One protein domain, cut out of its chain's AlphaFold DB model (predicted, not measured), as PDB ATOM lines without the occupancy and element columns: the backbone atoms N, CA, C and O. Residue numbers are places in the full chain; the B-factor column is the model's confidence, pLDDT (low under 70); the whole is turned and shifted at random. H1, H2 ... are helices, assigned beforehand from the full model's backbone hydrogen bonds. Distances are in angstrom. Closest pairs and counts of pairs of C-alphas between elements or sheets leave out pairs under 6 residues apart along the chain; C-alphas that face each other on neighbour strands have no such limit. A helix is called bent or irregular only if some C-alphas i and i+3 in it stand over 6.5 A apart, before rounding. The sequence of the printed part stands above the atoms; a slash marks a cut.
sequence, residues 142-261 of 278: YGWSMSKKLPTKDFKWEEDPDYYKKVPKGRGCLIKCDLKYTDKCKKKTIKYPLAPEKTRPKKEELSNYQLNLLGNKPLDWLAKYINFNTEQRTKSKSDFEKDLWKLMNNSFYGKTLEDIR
ATOM      1  N   TYR A 142      28.971  -1.222   3.213       66.50
ATOM      2  CA  TYR A 142      27.704  -0.874   2.569       66.50
ATOM      3  C   TYR A 142      27.576   0.631   2.342       66.50
ATOM      4  O   TYR A 142      27.274   1.066   1.230       66.50
ATOM      5  N   GLY A 143      27.880   1.438   3.362       65.38
ATOM      6  CA  GLY A 143      27.913   2.891   3.239       65.38
ATOM      7  C   GLY A 143      28.915   3.360   2.187       65.38
ATOM      8  O   GLY A 143      28.572   4.132   1.292       65.38
ATOM      9  N   TRP A 144      30.139   2.836   2.232       66.44
ATOM     10  CA  TRP A 144      31.183   3.172   1.265       66.44
ATOM     11  C   TRP A 144      30.766   2.867  -0.177       66.44
ATOM     12  O   TRP A 144      31.031   3.670  -1.074       66.44
ATOM     13  N   SER A 145      30.079   1.741  -0.389       67.56
ATOM     14  CA  SER A 145      29.569   1.314  -1.696       67.56
ATOM     15  C   SER A 145      28.439   2.217  -2.197       67.56
ATOM     16  O   SER A 145      28.452   2.637  -3.354       67.56
ATOM     17  N   MET A 146      27.494   2.578  -1.323       69.06
ATOM     18  CA  MET A 146      26.370   3.466  -1.652       69.06
ATOM     19  C   MET A 146      26.794   4.913  -1.939       69.06
ATOM     20  O   MET A 146      26.091   5.631  -2.647       69.06
ATOM     21  N   SER A 147      27.956   5.338  -1.437       72.69
ATOM     22  CA  SER A 147      28.522   6.668  -1.693       72.69
ATOM     23  C   SER A 147      29.331   6.764  -2.996       72.69
ATOM     24  O   SER A 147      29.846   7.837  -3.323       72.69
ATOM     25  N   LYS A 148      29.481   5.672  -3.762       72.31
ATOM     26  CA  LYS A 148      30.191   5.700  -5.050       72.31
ATOM     27  C   LYS A 148      29.342   6.313  -6.159       72.31
ATOM     28  O   LYS A 148      28.123   6.175  -6.198       72.31
ATOM     29  N   LYS A 149      30.015   6.978  -7.105       68.88
ATOM     30  CA  LYS A 149      29.374   7.510  -8.314       68.88
ATOM     31  C   LYS A 149      28.816   6.349  -9.137       68.88
ATOM     32  O   LYS A 149      29.561   5.450  -9.518       68.88
ATOM     33  N   LEU A 150      27.518   6.393  -9.423       69.12
ATOM     34  CA  LEU A 150      26.851   5.448 -10.314       69.12
ATOM     35  C   LEU A 150      26.665   6.079 -11.702       69.12
ATOM     36  O   LEU A 150      26.409   7.282 -11.786       69.12
ATOM     37  N   PRO A 151      26.749   5.296 -12.791       68.12
ATOM     38  CA  PRO A 151      26.394   5.781 -14.119       68.12
ATOM     39  C   PRO A 151      24.885   6.060 -14.176       68.12
ATOM     40  O   PRO A 151      24.076   5.182 -13.867       68.12
ATOM     41  N   THR A 152      24.503   7.290 -14.531       65.19
ATOM     42  CA  THR A 152      23.098   7.740 -14.550       65.19
ATOM     43  C   THR A 152      22.637   8.303 -15.893       65.19
ATOM     44  O   THR A 152      21.427   8.410 -16.094       65.19
ATOM     45  N   LYS A 153      23.553   8.669 -16.798       68.31
ATOM     46  CA  LYS A 153      23.272   9.312 -18.094       68.31
ATOM     47  C   LYS A 153      24.306   8.886 -19.149       68.31
ATOM     48  O   LYS A 153      25.283   8.224 -18.809       68.31
ATOM     49  N   ASP A 154      24.066   9.271 -20.403       78.75
ATOM     50  CA  ASP A 154      24.961   9.079 -21.560       78.75
ATOM     51  C   ASP A 154      25.251   7.616 -21.930       78.75
ATOM     52  O   ASP A 154      26.347   7.263 -22.374       78.75
ATOM     53  N   PHE A 155      24.248   6.751 -21.771       82.19
ATOM     54  CA  PHE A 155      24.330   5.370 -22.234       82.19
ATOM     55  C   PHE A 155      24.398   5.325 -23.764       82.19
ATOM     56  O   PHE A 155      23.595   5.958 -24.450       82.19
ATOM     57  N   LYS A 156      25.357   4.557 -24.287       82.94
ATOM     58  CA  LYS A 156      25.511   4.291 -25.718       82.94
ATOM     59  C   LYS A 156      25.285   2.813 -25.979       82.94
ATOM     60  O   LYS A 156      25.753   1.976 -25.208       82.94
ATOM     61  N   TRP A 157      24.568   2.527 -27.057       83.50
ATOM     62  CA  TRP A 157      24.458   1.178 -27.589       83.50
ATOM     63  C   TRP A 157      25.760   0.809 -28.294       83.50
ATOM     64  O   TRP A 157      26.385   1.661 -28.920       83.50
ATOM     65  N   GLU A 158      26.153  -0.448 -28.149       84.19
ATOM     66  CA  GLU A 158      27.315  -1.032 -28.806       84.19
ATOM     67  C   GLU A 158      26.853  -2.274 -29.562       84.19
ATOM     68  O   GLU A 158      26.056  -3.052 -29.030       84.19
ATOM     69  N   GLU A 159      27.316  -2.423 -30.800       82.75
ATOM     70  CA  GLU A 159      26.853  -3.487 -31.697       82.75
ATOM     71  C   GLU A 159      27.707  -4.753 -31.585       82.75
ATOM     72  O   GLU A 159      27.193  -5.842 -31.827       82.75
ATOM     73  N   ASP A 160      28.981  -4.636 -31.178       84.62
ATOM     74  CA  ASP A 160      29.861  -5.789 -30.940       84.62
ATOM     75  C   ASP A 160      29.401  -6.560 -29.679       84.62
ATOM     76  O   ASP A 160      29.565  -6.063 -28.555       84.62
ATOM     77  N   PRO A 161      28.881  -7.801 -29.814       78.06
ATOM     78  CA  PRO A 161      28.430  -8.607 -28.680       78.06
ATOM     79  C   PRO A 161      29.557  -8.946 -27.699       78.06
ATOM     80  O   PRO A 161      29.288  -9.234 -26.535       78.06
ATOM     81  N   ASP A 162      30.813  -8.908 -28.152       83.62
ATOM     82  CA  ASP A 162      32.008  -9.195 -27.362       83.62
ATOM     83  C   ASP A 162      32.700  -7.935 -26.826       83.62
ATOM     84  O   ASP A 162      33.736  -8.028 -26.155       83.62
ATOM     85  N   TYR A 163      32.118  -6.751 -27.037       81.94
ATOM     86  CA  TYR A 163      32.687  -5.494 -26.555       81.94
ATOM     87  C   TYR A 163      32.908  -5.473 -25.039       81.94
ATOM     88  O   TYR A 163      33.866  -4.865 -24.559       81.94
ATOM     89  N   TYR A 164      32.086  -6.194 -24.268       81.00
ATOM     90  CA  TYR A 164      32.239  -6.288 -22.814       81.00
ATOM     91  C   TYR A 164      33.608  -6.834 -22.373       81.00
ATOM     92  O   TYR A 164      34.079  -6.508 -21.284       81.00
ATOM     93  N   LYS A 165      34.281  -7.623 -23.223       84.38
ATOM     94  CA  LYS A 165      35.641  -8.128 -22.973       84.38
ATOM     95  C   LYS A 165      36.718  -7.059 -23.185       84.38
ATOM     96  O   LYS A 165      37.846  -7.232 -22.735       84.38
ATOM     97  N   LYS A 166      36.384  -5.971 -23.885       85.12
ATOM     98  CA  LYS A 166      37.302  -4.924 -24.357       85.12
ATOM     99  C   LYS A 166      36.992  -3.546 -23.758       85.12
ATOM    100  O   LYS A 166      37.520  -2.542 -24.235       85.12
ATOM    101  N   VAL A 167      36.142  -3.470 -22.730       80.62
ATOM    102  CA  VAL A 167      35.713  -2.191 -22.142       80.62
ATOM    103  C   VAL A 167      36.926  -1.423 -21.597       80.62
ATOM    104  O   VAL A 167      37.668  -1.959 -20.769       80.62
ATOM    105  N   PRO A 168      37.140  -0.159 -22.012       78.38
ATOM    106  CA  PRO A 168      38.239   0.658 -21.508       78.38
ATOM    107  C   PRO A 168      38.193   0.837 -19.984       78.38
ATOM    108  O   PRO A 168      37.117   0.992 -19.399       78.38
ATOM    109  N   LYS A 169      39.366   0.894 -19.337       75.00
ATOM    110  CA  LYS A 169      39.478   1.139 -17.887       75.00
ATOM    111  C   LYS A 169      38.693   2.393 -17.482       75.00
ATOM    112  O   LYS A 169      38.862   3.458 -18.068       75.00
ATOM    113  N   GLY A 170      37.851   2.258 -16.457       71.50
ATOM    114  CA  GLY A 170      37.010   3.345 -15.939       71.50
ATOM    115  C   GLY A 170      35.643   3.489 -16.617       71.50
ATOM    116  O   GLY A 170      34.858   4.336 -16.196       71.50
ATOM    117  N   ARG A 171      35.324   2.662 -17.622       72.81
ATOM    118  CA  ARG A 171      33.969   2.525 -18.177       72.81
ATOM    119  C   ARG A 171      33.361   1.185 -17.772       72.81
ATOM    120  O   ARG A 171      34.077   0.225 -17.508       72.81
ATOM    121  N   GLY A 172      32.033   1.137 -17.709       77.12
ATOM    122  CA  GLY A 172      31.266  -0.088 -17.489       77.12
ATOM    123  C   GLY A 172      30.279  -0.309 -18.631       77.12
ATOM    124  O   GLY A 172      29.850   0.653 -19.265       77.12
ATOM    125  N   CYS A 173      29.920  -1.564 -18.882       79.19
ATOM    126  CA  CYS A 173      28.879  -1.948 -19.832       79.19
ATOM    127  C   CYS A 173      27.729  -2.653 -19.101       79.19
ATOM    128  O   CYS A 173      27.953  -3.374 -18.128       79.19
ATOM    129  N   LEU A 174      26.500  -2.459 -19.579       79.25
ATOM    130  CA  LEU A 174      25.338  -3.246 -19.169       79.25
ATOM    131  C   LEU A 174      25.055  -4.261 -20.275       79.25
ATOM    132  O   LEU A 174      25.001  -3.885 -21.443       79.25
ATOM    133  N   ILE A 175      24.891  -5.532 -19.914       80.50
ATOM    134  CA  ILE A 175      24.674  -6.619 -20.873       80.50
ATOM    135  C   ILE A 175      23.324  -7.252 -20.571       80.50
ATOM    136  O   ILE A 175      23.055  -7.638 -19.432       80.50
ATOM    137  N   LYS A 176      22.488  -7.388 -21.598       79.19
ATOM    138  CA  LYS A 176      21.295  -8.229 -21.546       79.19
ATOM    139  C   LYS A 176      21.679  -9.605 -22.083       79.19
ATOM    140  O   LYS A 176      22.047  -9.721 -23.245       79.19
ATOM    141  N   CYS A 177      21.628 -10.627 -21.238       77.69
ATOM    142  CA  CYS A 177      21.952 -11.998 -21.621       77.69
ATOM    143  C   CYS A 177      21.075 -12.991 -20.858       77.69
ATOM    144  O   CYS A 177      20.603 -12.692 -19.759       77.69
ATOM    145  N   ASP A 178      20.889 -14.173 -21.438       80.25
ATOM    146  CA  ASP A 178      20.224 -15.278 -20.762       80.25
ATOM    147  C   ASP A 178      21.219 -15.989 -19.844       80.25
ATOM    148  O   ASP A 178      22.264 -16.488 -20.272       80.25
ATOM    149  N   LEU A 179      20.902 -16.037 -18.552       74.88
ATOM    150  CA  LEU A 179      21.733 -16.704 -17.556       74.88
ATOM    151  C   LEU A 179      21.271 -18.150 -17.369       74.88
ATOM    152  O   LEU A 179      20.183 -18.413 -16.857       74.88
ATOM    153  N   LYS A 180      22.133 -19.114 -17.711       81.19
ATOM    154  CA  LYS A 180      21.887 -20.525 -17.388       81.19
ATOM    155  C   LYS A 180      22.215 -20.788 -15.918       81.19
ATOM    156  O   LYS A 180      23.383 -20.848 -15.529       81.19
ATOM    157  N   TYR A 181      21.186 -20.984 -15.095       76.81
ATOM    158  CA  TYR A 181      21.363 -21.236 -13.665       76.81
ATOM    159  C   TYR A 181      21.718 -22.702 -13.369       76.81
ATOM    160  O   TYR A 181      20.866 -23.531 -13.052       76.81
ATOM    161  N   THR A 182      23.002 -23.033 -13.520       81.94
ATOM    162  CA  THR A 182      23.531 -24.390 -13.290       81.94
ATOM    163  C   THR A 182      23.578 -24.766 -11.804       81.94
ATOM    164  O   THR A 182      23.648 -23.895 -10.937       81.94
ATOM    165  N   ASP A 183      23.638 -26.063 -11.483       74.56
ATOM    166  CA  ASP A 183      23.726 -26.528 -10.086       74.56
ATOM    167  C   ASP A 183      25.024 -26.098  -9.384       74.56
ATOM    168  O   ASP A 183      25.045 -25.860  -8.176       74.56
ATOM    169  N   LYS A 184      26.105 -25.900 -10.149       75.94
ATOM    170  CA  LYS A 184      27.345 -25.295  -9.645       75.94
ATOM    171  C   LYS A 184      27.131 -23.837  -9.231       75.94
ATOM    172  O   LYS A 184      27.677 -23.416  -8.213       75.94
ATOM    173  N   CYS A 185      26.334 -23.080  -9.993       64.94
ATOM    174  CA  CYS A 185      25.940 -21.720  -9.623       64.94
ATOM    175  C   CYS A 185      25.054 -21.740  -8.375       64.94
ATOM    176  O   CYS A 185      25.387 -21.039  -7.431       64.94
ATOM    177  N   LYS A 186      24.034 -22.612  -8.312       66.19
ATOM    178  CA  LYS A 186      23.144 -22.755  -7.142       66.19
ATOM    179  C   LYS A 186      23.902 -22.955  -5.836       66.19
ATOM    180  O   LYS A 186      23.616 -22.275  -4.862       66.19
ATOM    181  N   LYS A 187      24.906 -23.840  -5.815       67.62
ATOM    182  CA  LYS A 187      25.736 -24.066  -4.616       67.62
ATOM    183  C   LYS A 187      26.525 -22.819  -4.201       67.62
ATOM    184  O   LYS A 187      26.684 -22.571  -3.012       67.62
ATOM    185  N   LYS A 188      27.012 -22.029  -5.165       58.25
ATOM    186  CA  LYS A 188      27.792 -20.806  -4.904       58.25
ATOM    187  C   LYS A 188      26.927 -19.609  -4.516       58.25
ATOM    188  O   LYS A 188      27.341 -18.807  -3.690       58.25
ATOM    189  N   THR A 189      25.746 -19.487  -5.110       56.69
ATOM    190  CA  THR A 189      24.809 -18.385  -4.870       56.69
ATOM    191  C   THR A 189      23.723 -18.762  -3.873       56.69
ATOM    192  O   THR A 189      22.785 -18.006  -3.700       56.69
ATOM    193  N   ILE A 190      23.830 -19.888  -3.162       60.00
ATOM    194  CA  ILE A 190      22.842 -20.257  -2.133       60.00
ATOM    195  C   ILE A 190      22.707 -19.166  -1.057       60.00
ATOM    196  O   ILE A 190      21.646 -18.998  -0.471       60.00
ATOM    197  N   LYS A 191      23.789 -18.406  -0.837       53.12
ATOM    198  CA  LYS A 191      23.890 -17.320   0.143       53.12
ATOM    199  C   LYS A 191      23.508 -15.935  -0.409       53.12
ATOM    200  O   LYS A 191      23.425 -14.998   0.374       53.12
ATOM    201  N   TYR A 192      23.300 -15.777  -1.723       55.03
ATOM    202  CA  TYR A 192      23.042 -14.473  -2.349       55.03
ATOM    203  C   TYR A 192      21.972 -14.570  -3.442       55.03
ATOM    204  O   TYR A 192      22.030 -15.487  -4.261       55.03
ATOM    205  N   PRO A 193      21.035 -13.611  -3.538       56.41
ATOM    206  CA  PRO A 193      20.058 -13.611  -4.620       56.41
ATOM    207  C   PRO A 193      20.776 -13.611  -5.978       56.41
ATOM    208  O   PRO A 193      21.682 -12.811  -6.219       56.41
ATOM    209  N   LEU A 194      20.401 -14.532  -6.869       61.19
ATOM    210  CA  LEU A 194      20.943 -14.564  -8.226       61.19
ATOM    211  C   LEU A 194      20.376 -13.379  -9.013       61.19
ATOM    212  O   LEU A 194      19.161 -13.300  -9.195       61.19
ATOM    213  N   ALA A 195      21.268 -12.520  -9.514       64.38
ATOM    214  CA  ALA A 195      20.934 -11.339 -10.314       64.38
ATOM    215  C   ALA A 195      19.857 -10.456  -9.641       64.38
ATOM    216  O   ALA A 195      18.752 -10.332 -10.173       64.38
ATOM    217  N   PRO A 196      20.152  -9.867  -8.463       62.97
ATOM    218  CA  PRO A 196      19.196  -9.024  -7.759       62.97
ATOM    219  C   PRO A 196      18.818  -7.824  -8.628       62.97
ATOM    220  O   PRO A 196      19.672  -7.214  -9.283       62.97
ATOM    221  N   GLU A 197      17.531  -7.493  -8.646       59.97
ATOM    222  CA  GLU A 197      17.046  -6.348  -9.401       59.97
ATOM    223  C   GLU A 197      17.536  -5.057  -8.752       59.97
ATOM    224  O   GLU A 197      17.343  -4.815  -7.562       59.97
ATOM    225  N   LYS A 198      18.169  -4.199  -9.554       59.91
ATOM    226  CA  LYS A 198      18.576  -2.877  -9.091       59.91
ATOM    227  C   LYS A 198      17.350  -1.976  -9.034       59.91
ATOM    228  O   LYS A 198      16.950  -1.407 -10.050       59.91
ATOM    229  N   THR A 199      16.806  -1.784  -7.844       63.59
ATOM    230  CA  THR A 199      15.688  -0.869  -7.611       63.59
ATOM    231  C   THR A 199      16.140   0.368  -6.843       63.59
ATOM    232  O   THR A 199      17.114   0.362  -6.088       63.59
ATOM    233  N   ARG A 200      15.463   1.494  -7.096       65.12
ATOM    234  CA  ARG A 200      15.592   2.687  -6.255       65.12
ATOM    235  C   ARG A 200      14.516   2.595  -5.171       65.12
ATOM    236  O   ARG A 200      13.349   2.539  -5.559       65.12
ATOM    237  N   PRO A 201      14.878   2.620  -3.875       68.06
ATOM    238  CA  PRO A 201      13.898   2.638  -2.797       68.06
ATOM    239  C   PRO A 201      12.976   3.845  -2.955       68.06
ATOM    240  O   PRO A 201      13.452   4.970  -3.159       68.06
ATOM    241  N   LYS A 202      11.664   3.619  -2.888       74.38
ATOM    242  CA  LYS A 202      10.676   4.703  -2.892       74.38
ATOM    243  C   LYS A 202      10.543   5.300  -1.492       74.38
ATOM    244  O   LYS A 202      10.910   4.664  -0.507       74.38
ATOM    245  N   LYS A 203      10.017   6.527  -1.375       73.00
ATOM    246  CA  LYS A 203       9.838   7.163  -0.054       73.00
ATOM    247  C   LYS A 203       8.893   6.343   0.824       73.00
ATOM    248  O   LYS A 203       9.150   6.180   2.007       73.00
ATOM    249  N   GLU A 204       7.860   5.778   0.219       76.00
ATOM    250  CA  GLU A 204       6.864   4.930   0.881       76.00
ATOM    251  C   GLU A 204       7.453   3.637   1.480       76.00
ATOM    252  O   GLU A 204       6.838   3.029   2.349       76.00
ATOM    253  N   GLU A 205       8.641   3.209   1.036       71.19
ATOM    254  CA  GLU A 205       9.318   1.992   1.512       71.19
ATOM    255  C   GLU A 205      10.277   2.259   2.690       71.19
ATOM    256  O   GLU A 205      10.906   1.329   3.203       71.19
ATOM    257  N   LEU A 206      10.410   3.523   3.108       73.19
ATOM    258  CA  LEU A 206      11.250   3.950   4.226       73.19
ATOM    259  C   LEU A 206      10.441   4.007   5.524       73.19
ATOM    260  O   LEU A 206       9.259   4.343   5.527       73.19
ATOM    261  N   SER A 207      11.092   3.732   6.654       73.00
ATOM    262  CA  SER A 207      10.446   3.867   7.961       73.00
ATOM    263  C   SER A 207      10.097   5.328   8.264       73.00
ATOM    264  O   SER A 207      10.780   6.253   7.816       73.00
ATOM    265  N   ASN A 208       9.082   5.557   9.103       74.75
ATOM    266  CA  ASN A 208       8.691   6.908   9.537       74.75
ATOM    267  C   ASN A 208       9.871   7.703  10.121       74.75
ATOM    268  O   ASN A 208       9.995   8.906   9.909       74.75
ATOM    269  N   TYR A 209      10.783   7.018  10.813       70.56
ATOM    270  CA  TYR A 209      11.993   7.630  11.350       70.56
ATOM    271  C   TYR A 209      12.973   8.055  10.243       70.56
ATOM    272  O   TYR A 209      13.493   9.171  10.266       70.56
ATOM    273  N   GLN A 210      13.179   7.207   9.229       69.50
ATOM    274  CA  GLN A 210      13.986   7.550   8.053       69.50
ATOM    275  C   GLN A 210      13.378   8.725   7.279       69.50
ATOM    276  O   GLN A 210      14.108   9.624   6.866       69.50
ATOM    277  N   LEU A 211      12.053   8.755   7.129       77.06
ATOM    278  CA  LEU A 211      11.331   9.850   6.482       77.06
ATOM    279  C   LEU A 211      11.482  11.174   7.238       77.06
ATOM    280  O   LEU A 211      11.771  12.196   6.615       77.06
ATOM    281  N   ASN A 212      11.386  11.152   8.568       78.25
ATOM    282  CA  ASN A 212      11.621  12.331   9.406       78.25
ATOM    283  C   ASN A 212      13.057  12.861   9.272       78.25
ATOM    284  O   ASN A 212      13.268  14.070   9.211       78.25
ATOM    285  N   LEU A 213      14.046  11.967   9.164       71.88
ATOM    286  CA  LEU A 213      15.445  12.331   8.911       71.88
ATOM    287  C   LEU A 213      15.672  12.893   7.495       71.88
ATOM    288  O   LEU A 213      16.481  13.808   7.310       71.88
ATOM    289  N   LEU A 214      14.968  12.362   6.490       68.75
ATOM    290  CA  LEU A 214      15.007  12.861   5.111       68.75
ATOM    291  C   LEU A 214      14.417  14.266   4.980       68.75
ATOM    292  O   LEU A 214      14.936  15.093   4.219       68.75
ATOM    293  N   GLY A 215      13.275  14.490   5.630       73.31
ATOM    294  CA  GLY A 215      12.375  15.593   5.312       73.31
ATOM    295  C   GLY A 215      12.023  15.631   3.815       73.31
ATOM    296  O   GLY A 215      11.751  14.612   3.177       73.31
ATOM    297  N   ASN A 216      12.092  16.823   3.211       68.50
ATOM    298  CA  ASN A 216      11.741  17.048   1.800       68.50
ATOM    299  C   ASN A 216      12.891  16.820   0.798       68.50
ATOM    300  O   ASN A 216      12.775  17.197  -0.369       68.50
ATOM    301  N   LYS A 217      14.010  16.207   1.203       65.81
ATOM    302  CA  LYS A 217      15.201  16.088   0.341       65.81
ATOM    303  C   LYS A 217      15.013  15.069  -0.812       65.81
ATOM    304  O   LYS A 217      14.416  14.009  -0.602       65.81
ATOM    305  N   PRO A 218      15.540  15.342  -2.026       63.69
ATOM    306  CA  PRO A 218      15.445  14.455  -3.200       63.69
ATOM    307  C   PRO A 218      16.541  13.377  -3.227       63.69
ATOM    308  O   PRO A 218      17.698  13.716  -3.008       63.69
ATOM    309  N   LEU A 219      16.209  12.113  -3.544       59.19
ATOM    310  CA  LEU A 219      17.030  10.876  -3.419       59.19
ATOM    311  C   LEU A 219      18.512  10.905  -3.892       59.19
ATOM    312  O   LEU A 219      19.261   9.994  -3.553       59.19
ATOM    313  N   ASP A 220      18.977  11.950  -4.579       63.59
ATOM    314  CA  ASP A 220      20.404  12.247  -4.824       63.59
ATOM    315  C   ASP A 220      21.204  12.590  -3.545       63.59
ATOM    316  O   ASP A 220      22.418  12.797  -3.582       63.59
ATOM    317  N   TRP A 221      20.553  12.644  -2.380       68.25
ATOM    318  CA  TRP A 221      21.191  12.917  -1.091       68.25
ATOM    319  C   TRP A 221      21.795  11.663  -0.417       68.25
ATOM    320  O   TRP A 221      22.325  11.794   0.683       68.25
ATOM    321  N   LEU A 222      21.776  10.475  -1.045       72.88
ATOM    322  CA  LEU A 222      22.209   9.211  -0.416       72.88
ATOM    323  C   LEU A 222      23.645   9.252   0.130       72.88
ATOM    324  O   LEU A 222      23.880   8.855   1.264       72.88
ATOM    325  N   ALA A 223      24.607   9.809  -0.606       73.00
ATOM    326  CA  ALA A 223      25.970   9.954  -0.084       73.00
ATOM    327  C   ALA A 223      26.014  10.857   1.167       73.00
ATOM    328  O   ALA A 223      26.734  10.577   2.122       73.00
ATOM    329  N   LYS A 224      25.189  11.914   1.203       75.81
ATOM    330  CA  LYS A 224      25.056  12.796   2.373       75.81
ATOM    331  C   LYS A 224      24.359  12.086   3.538       75.81
ATOM    332  O   LYS A 224      24.738  12.324   4.675       75.81
ATOM    333  N   TYR A 225      23.391  11.207   3.263       77.75
ATOM    334  CA  TYR A 225      22.743  10.356   4.266       77.75
ATOM    335  C   TYR A 225      23.735   9.426   4.954       77.75
ATOM    336  O   TYR A 225      23.823   9.398   6.177       77.75
ATOM    337  N   ILE A 226      24.501   8.686   4.149       80.31
ATOM    338  CA  ILE A 226      25.483   7.730   4.643       80.31
ATOM    339  C   ILE A 226      26.547   8.454   5.458       80.31
ATOM    340  O   ILE A 226      26.895   7.998   6.547       80.31
ATOM    341  N   ASN A 227      27.039   9.593   4.963       77.31
ATOM    342  CA  ASN A 227      28.021  10.395   5.685       77.31
ATOM    343  C   ASN A 227      27.444  10.918   7.005       77.31
ATOM    344  O   ASN A 227      28.088  10.761   8.035       77.31
ATOM    345  N   PHE A 228      26.207  11.423   7.004       82.12
ATOM    346  CA  PHE A 228      25.523  11.853   8.223       82.12
ATOM    347  C   PHE A 228      25.428  10.722   9.255       82.12
ATOM    348  O   PHE A 228      25.873  10.899  10.384       82.12
ATOM    349  N   ASN A 229      24.935   9.541   8.876       80.62
ATOM    350  CA  ASN A 229      24.837   8.404   9.800       80.62
ATOM    351  C   ASN A 229      26.219   7.939  10.285       80.62
ATOM    352  O   ASN A 229      26.372   7.539  11.434       80.62
ATOM    353  N   THR A 230      27.243   8.015   9.431       79.06
ATOM    354  CA  THR A 230      28.628   7.673   9.798       79.06
ATOM    355  C   THR A 230      29.197   8.666  10.816       79.06
ATOM    356  O   THR A 230      29.826   8.265  11.796       79.06
ATOM    357  N   GLU A 231      28.932   9.961  10.636       80.62
ATOM    358  CA  GLU A 231      29.303  11.007  11.593       80.62
ATOM    359  C   GLU A 231      28.563  10.851  12.923       80.62
ATOM    360  O   GLU A 231      29.186  10.962  13.977       80.62
ATOM    361  N   GLN A 232      27.257  10.567  12.895       80.31
ATOM    362  CA  GLN A 232      26.483  10.329  14.116       80.31
ATOM    363  C   GLN A 232      26.984   9.087  14.857       80.31
ATOM    364  O   GLN A 232      27.251   9.167  16.051       80.31
ATOM    365  N   ARG A 233      27.258   7.986  14.142       81.38
ATOM    366  CA  ARG A 233      27.865   6.775  14.717       81.38
ATOM    367  C   ARG A 233      29.195   7.057  15.415       81.38
ATOM    368  O   ARG A 233      29.475   6.463  16.447       81.38
ATOM    369  N   THR A 234      30.002   7.960  14.858       79.38
ATOM    370  CA  THR A 234      31.296   8.356  15.440       79.38
ATOM    371  C   THR A 234      31.120   9.215  16.698       79.38
ATOM    372  O   THR A 234      31.921   9.126  17.622       79.38
ATOM    373  N   LYS A 235      30.073  10.049  16.748       83.31
ATOM    374  CA  LYS A 235      29.759  10.928  17.890       83.31
ATOM    375  C   LYS A 235      29.050  10.200  19.037       83.31
ATOM    376  O   LYS A 235      29.080  10.685  20.168       83.31
ATOM    377  N   SER A 236      28.411   9.070  18.750       84.69
ATOM    378  CA  SER A 236      27.658   8.283  19.722       84.69
ATOM    379  C   SER A 236      28.538   7.668  20.803       84.69
ATOM    380  O   SER A 236      29.576   7.061  20.534       84.69
ATOM    381  N   LYS A 237      28.082   7.809  22.049       79.00
ATOM    382  CA  LYS A 237      28.791   7.311  23.237       79.00
ATOM    383  C   LYS A 237      28.265   5.962  23.716       79.00
ATOM    384  O   LYS A 237      29.016   5.233  24.352       79.00
ATOM    385  N   SER A 238      27.011   5.632  23.403       82.38
ATOM    386  CA  SER A 238      26.393   4.356  23.765       82.38
ATOM    387  C   SER A 238      26.462   3.354  22.615       82.38
ATOM    388  O   SER A 238      26.397   3.728  21.439       82.38
ATOM    389  N   ASP A 239      26.564   2.073  22.956       69.44
ATOM    390  CA  ASP A 239      26.602   1.005  21.953       69.44
ATOM    391  C   ASP A 239      25.261   0.875  21.222       69.44
ATOM    392  O   ASP A 239      25.244   0.738  20.002       69.44
ATOM    393  N   PHE A 240      24.147   1.116  21.923       79.94
ATOM    394  CA  PHE A 240      22.818   1.212  21.312       79.94
ATOM    395  C   PHE A 240      22.759   2.239  20.172       79.94
ATOM    396  O   PHE A 240      22.273   1.938  19.083       79.94
ATOM    397  N   GLU A 241      23.251   3.462  20.391       71.00
ATOM    398  CA  GLU A 241      23.218   4.486  19.346       71.00
ATOM    399  C   GLU A 241      24.158   4.141  18.187       71.00
ATOM    400  O   GLU A 241      23.803   4.336  17.022       71.00
ATOM    401  N   LYS A 242      25.348   3.599  18.477       74.19
ATOM    402  CA  LYS A 242      26.278   3.152  17.431       74.19
ATOM    403  C   LYS A 242      25.640   2.089  16.537       74.19
ATOM    404  O   LYS A 242      25.805   2.151  15.312       74.19
ATOM    405  N   ASP A 243      24.905   1.155  17.134       76.00
ATOM    406  CA  ASP A 243      24.191   0.102  16.420       76.00
ATOM    407  C   ASP A 243      22.988   0.637  15.651       76.00
ATOM    408  O   ASP A 243      22.790   0.249  14.499       76.00
ATOM    409  N   LEU A 244      22.251   1.601  16.206       78.19
ATOM    410  CA  LEU A 244      21.171   2.286  15.500       78.19
ATOM    411  C   LEU A 244      21.679   2.917  14.195       78.19
ATOM    412  O   LEU A 244      21.139   2.651  13.121       78.19
ATOM    413  N   TRP A 245      22.753   3.711  14.250       78.69
ATOM    414  CA  TRP A 245      23.298   4.374  13.059       78.69
ATOM    415  C   TRP A 245      23.896   3.388  12.046       78.69
ATOM    416  O   TRP A 245      23.791   3.604  10.835       78.69
ATOM    417  N   LYS A 246      24.483   2.281  12.523       79.88
ATOM    418  CA  LYS A 246      24.935   1.166  11.674       79.88
ATOM    419  C   LYS A 246      23.750   0.516  10.954       79.88
ATOM    420  O   LYS A 246      23.795   0.332   9.736       79.88
ATOM    421  N   LEU A 247      22.678   0.218  11.687       78.31
ATOM    422  CA  LEU A 247      21.473  -0.408  11.159       78.31
ATOM    423  C   LEU A 247      20.797   0.479  10.111       78.31
ATOM    424  O   LEU A 247      20.358  -0.023   9.086       78.31
ATOM    425  N   MET A 248      20.778   1.798  10.302       78.06
ATOM    426  CA  MET A 248      20.175   2.732   9.344       78.06
ATOM    427  C   MET A 248      20.834   2.679   7.957       78.06
ATOM    428  O   MET A 248      20.134   2.706   6.942       78.06
ATOM    429  N   ASN A 249      22.162   2.530   7.898       79.00
ATOM    430  CA  ASN A 249      22.873   2.319   6.634       79.00
ATOM    431  C   ASN A 249      22.588   0.927   6.050       79.00
ATOM    432  O   ASN A 249      22.298   0.800   4.860       79.00
ATOM    433  N   ASN A 250      22.643  -0.114   6.883       76.12
ATOM    434  CA  ASN A 250      22.474  -1.499   6.439       76.12
ATOM    435  C   ASN A 250      21.050  -1.786   5.941       76.12
ATOM    436  O   ASN A 250      20.884  -2.426   4.907       76.12
ATOM    437  N   SER A 251      20.028  -1.274   6.623       74.69
ATOM    438  CA  SER A 251      18.620  -1.432   6.242       74.69
ATOM    439  C   SER A 251      18.312  -0.750   4.912       74.69
ATOM    440  O   SER A 251      17.599  -1.313   4.084       74.69
ATOM    441  N   PHE A 252      18.886   0.435   4.663       73.25
ATOM    442  CA  PHE A 252      18.744   1.099   3.367       73.25
ATOM    443  C   PHE A 252      19.394   0.277   2.250       73.25
ATOM    444  O   PHE A 252      18.789   0.081   1.199       73.25
ATOM    445  N   TYR A 253      20.594  -0.263   2.490       70.69
ATOM    446  CA  TYR A 253      21.256  -1.152   1.536       70.69
ATOM    447  C   TYR A 253      20.433  -2.419   1.265       70.69
ATOM    448  O   TYR A 253      20.178  -2.753   0.109       70.69
ATOM    449  N   GLY A 254      19.950  -3.087   2.316       68.44
ATOM    450  CA  GLY A 254      19.105  -4.275   2.203       68.44
ATOM    451  C   GLY A 254      17.865  -4.036   1.340       68.44
ATOM    452  O   GLY A 254      17.536  -4.871   0.503       68.44
ATOM    453  N   LYS A 255      17.244  -2.853   1.439       71.00
ATOM    454  CA  LYS A 255      16.124  -2.467   0.569       71.00
ATOM    455  C   LYS A 255      16.490  -2.323  -0.908       71.00
ATOM    456  O   LYS A 255      15.644  -2.580  -1.753       71.00
ATOM    457  N   THR A 256      17.731  -1.971  -1.242       64.31
ATOM    458  CA  THR A 256      18.174  -1.889  -2.649       64.31
ATOM    459  C   THR A 256      18.432  -3.254  -3.295       64.31
ATOM    460  O   THR A 256      18.529  -3.330  -4.517       64.31
ATOM    461  N   LEU A 257      18.560  -4.316  -2.489       61.34
ATOM    462  CA  LEU A 257      18.804  -5.697  -2.925       61.34
ATOM    463  C   LEU A 257      17.660  -6.653  -2.558       61.34
ATOM    464  O   LEU A 257      17.831  -7.870  -2.606       61.34
ATOM    465  N   GLU A 258      16.517  -6.110  -2.146       63.16
ATOM    466  CA  GLU A 258      15.369  -6.894  -1.709       63.16
ATOM    467  C   GLU A 258      14.844  -7.772  -2.856       63.16
ATOM    468  O   GLU A 258      14.600  -7.288  -3.964       63.16
ATOM    469  N   ASP A 259      14.643  -9.068  -2.595       62.69
ATOM    470  CA  ASP A 259      14.023  -9.968  -3.570       62.69
ATOM    471  C   ASP A 259      12.509  -9.746  -3.595       62.69
ATOM    472  O   ASP A 259      11.755 -10.270  -2.772       62.69
ATOM    473  N   ILE A 260      12.058  -8.958  -4.568       59.66
ATOM    474  CA  ILE A 260      10.645  -8.606  -4.747       59.66
ATOM    475  C   ILE A 260       9.777  -9.857  -4.951       59.66
ATOM    476  O   ILE A 260       8.618  -9.872  -4.537       59.66
ATOM    477  N   ARG A 261      10.335 -10.927  -5.531       49.19
ATOM    478  CA  ARG A 261       9.601 -12.163  -5.850       49.19
ATOM    479  C   ARG A 261       9.194 -12.958  -4.608       49.19
ATOM    480  O   ARG A 261       8.304 -13.796  -4.705       49.19
TER     481      ARG A 261
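Overview. This is residues 142 to 261 of the 278 residues of an uncharacterized protein of Mytilus coruscus (UniProt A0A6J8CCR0). A helical hairpin of two long helices, H5 and H6, with the short H1 packed on both and H4 beside it, makes a small head. From this head the rest of the printed part swings out in a wide, open loop, made of the long links before and after the short helices H2 and H3, which touch no helix. The printed part has 120 residues with six named helices, H1 to H6 in chain order, and no named strand; the class is all helix, though under half of the residues, 58 of 120, are in named elements. The whole is loose, with a radius of gyration of the C-alphas of 18.3 A and spans of 53 by 37 by 28 A.

Along the chain. H1 is residues 142 to 146, with C-alpha 142 at (27.704, -0.874, 2.569). H2 is residues 163 to 166, with C-alpha 163 at (32.687, -5.494, -26.555). H3 is residues 183 to 189 and H4 is residues 208 to 214, each 9.7 A from first to last C-alpha. H5 is residues 219 to 235, 24.8 A long; it is irregular, with C-alphas 220 and 223 at 7.7 A from each other. H6 is residues 239 to 256, 26.2 A long, and ends with C-alpha 256 at (18.174, -1.889, -2.649).

Arrangement. H1 touches H5 at residues 222 to 227 alone; their closest C-alphas, of Gly 143 and Ile 226, are 5.6 A apart. H1 also touches H6, at residues 249 to 253 alone, the closest C-alphas being those of Gly 143 and Asn 249 at 6.1 A. H5 and H6 form a helical hairpin, running opposite ways at a shallow tilt of 20 degrees. They touch through residues 241 to 249 of H6 alone, and their closest C-alphas, of Arg 233 and Lys 242, are 4.8 A apart. H4 and H5 are near each other, with 5 pairs of C-alphas within 10 A. H4 and H6 are close but not clearly touching, with the C-alphas of Gln 210 and Met 248 at 7.9 A, and stand about perpendicular at 86 degrees. H2 and H3 are apart from each other. Every O i to N i+4 pair is within hydrogen-bond range in H1, H3 and H4; the figures are 11 of 13 in H5 and 13 of 14 in H6, and H2 is too short for such a pair.

Size, cuts and confidence. The C-alphas farthest apart, of Glu 159 and Lys 237, are 56.0 A from each other. The printed part has no cut. The links H1 to H2, H2 to H3 and H3 to H4 are long; H4 to H5 and H5 to H6 are tight. The mean pLDDT of the printed part is 72.8, with 43 residues under 70, among them 142 to 146, 185 to 201 and 256 to 261.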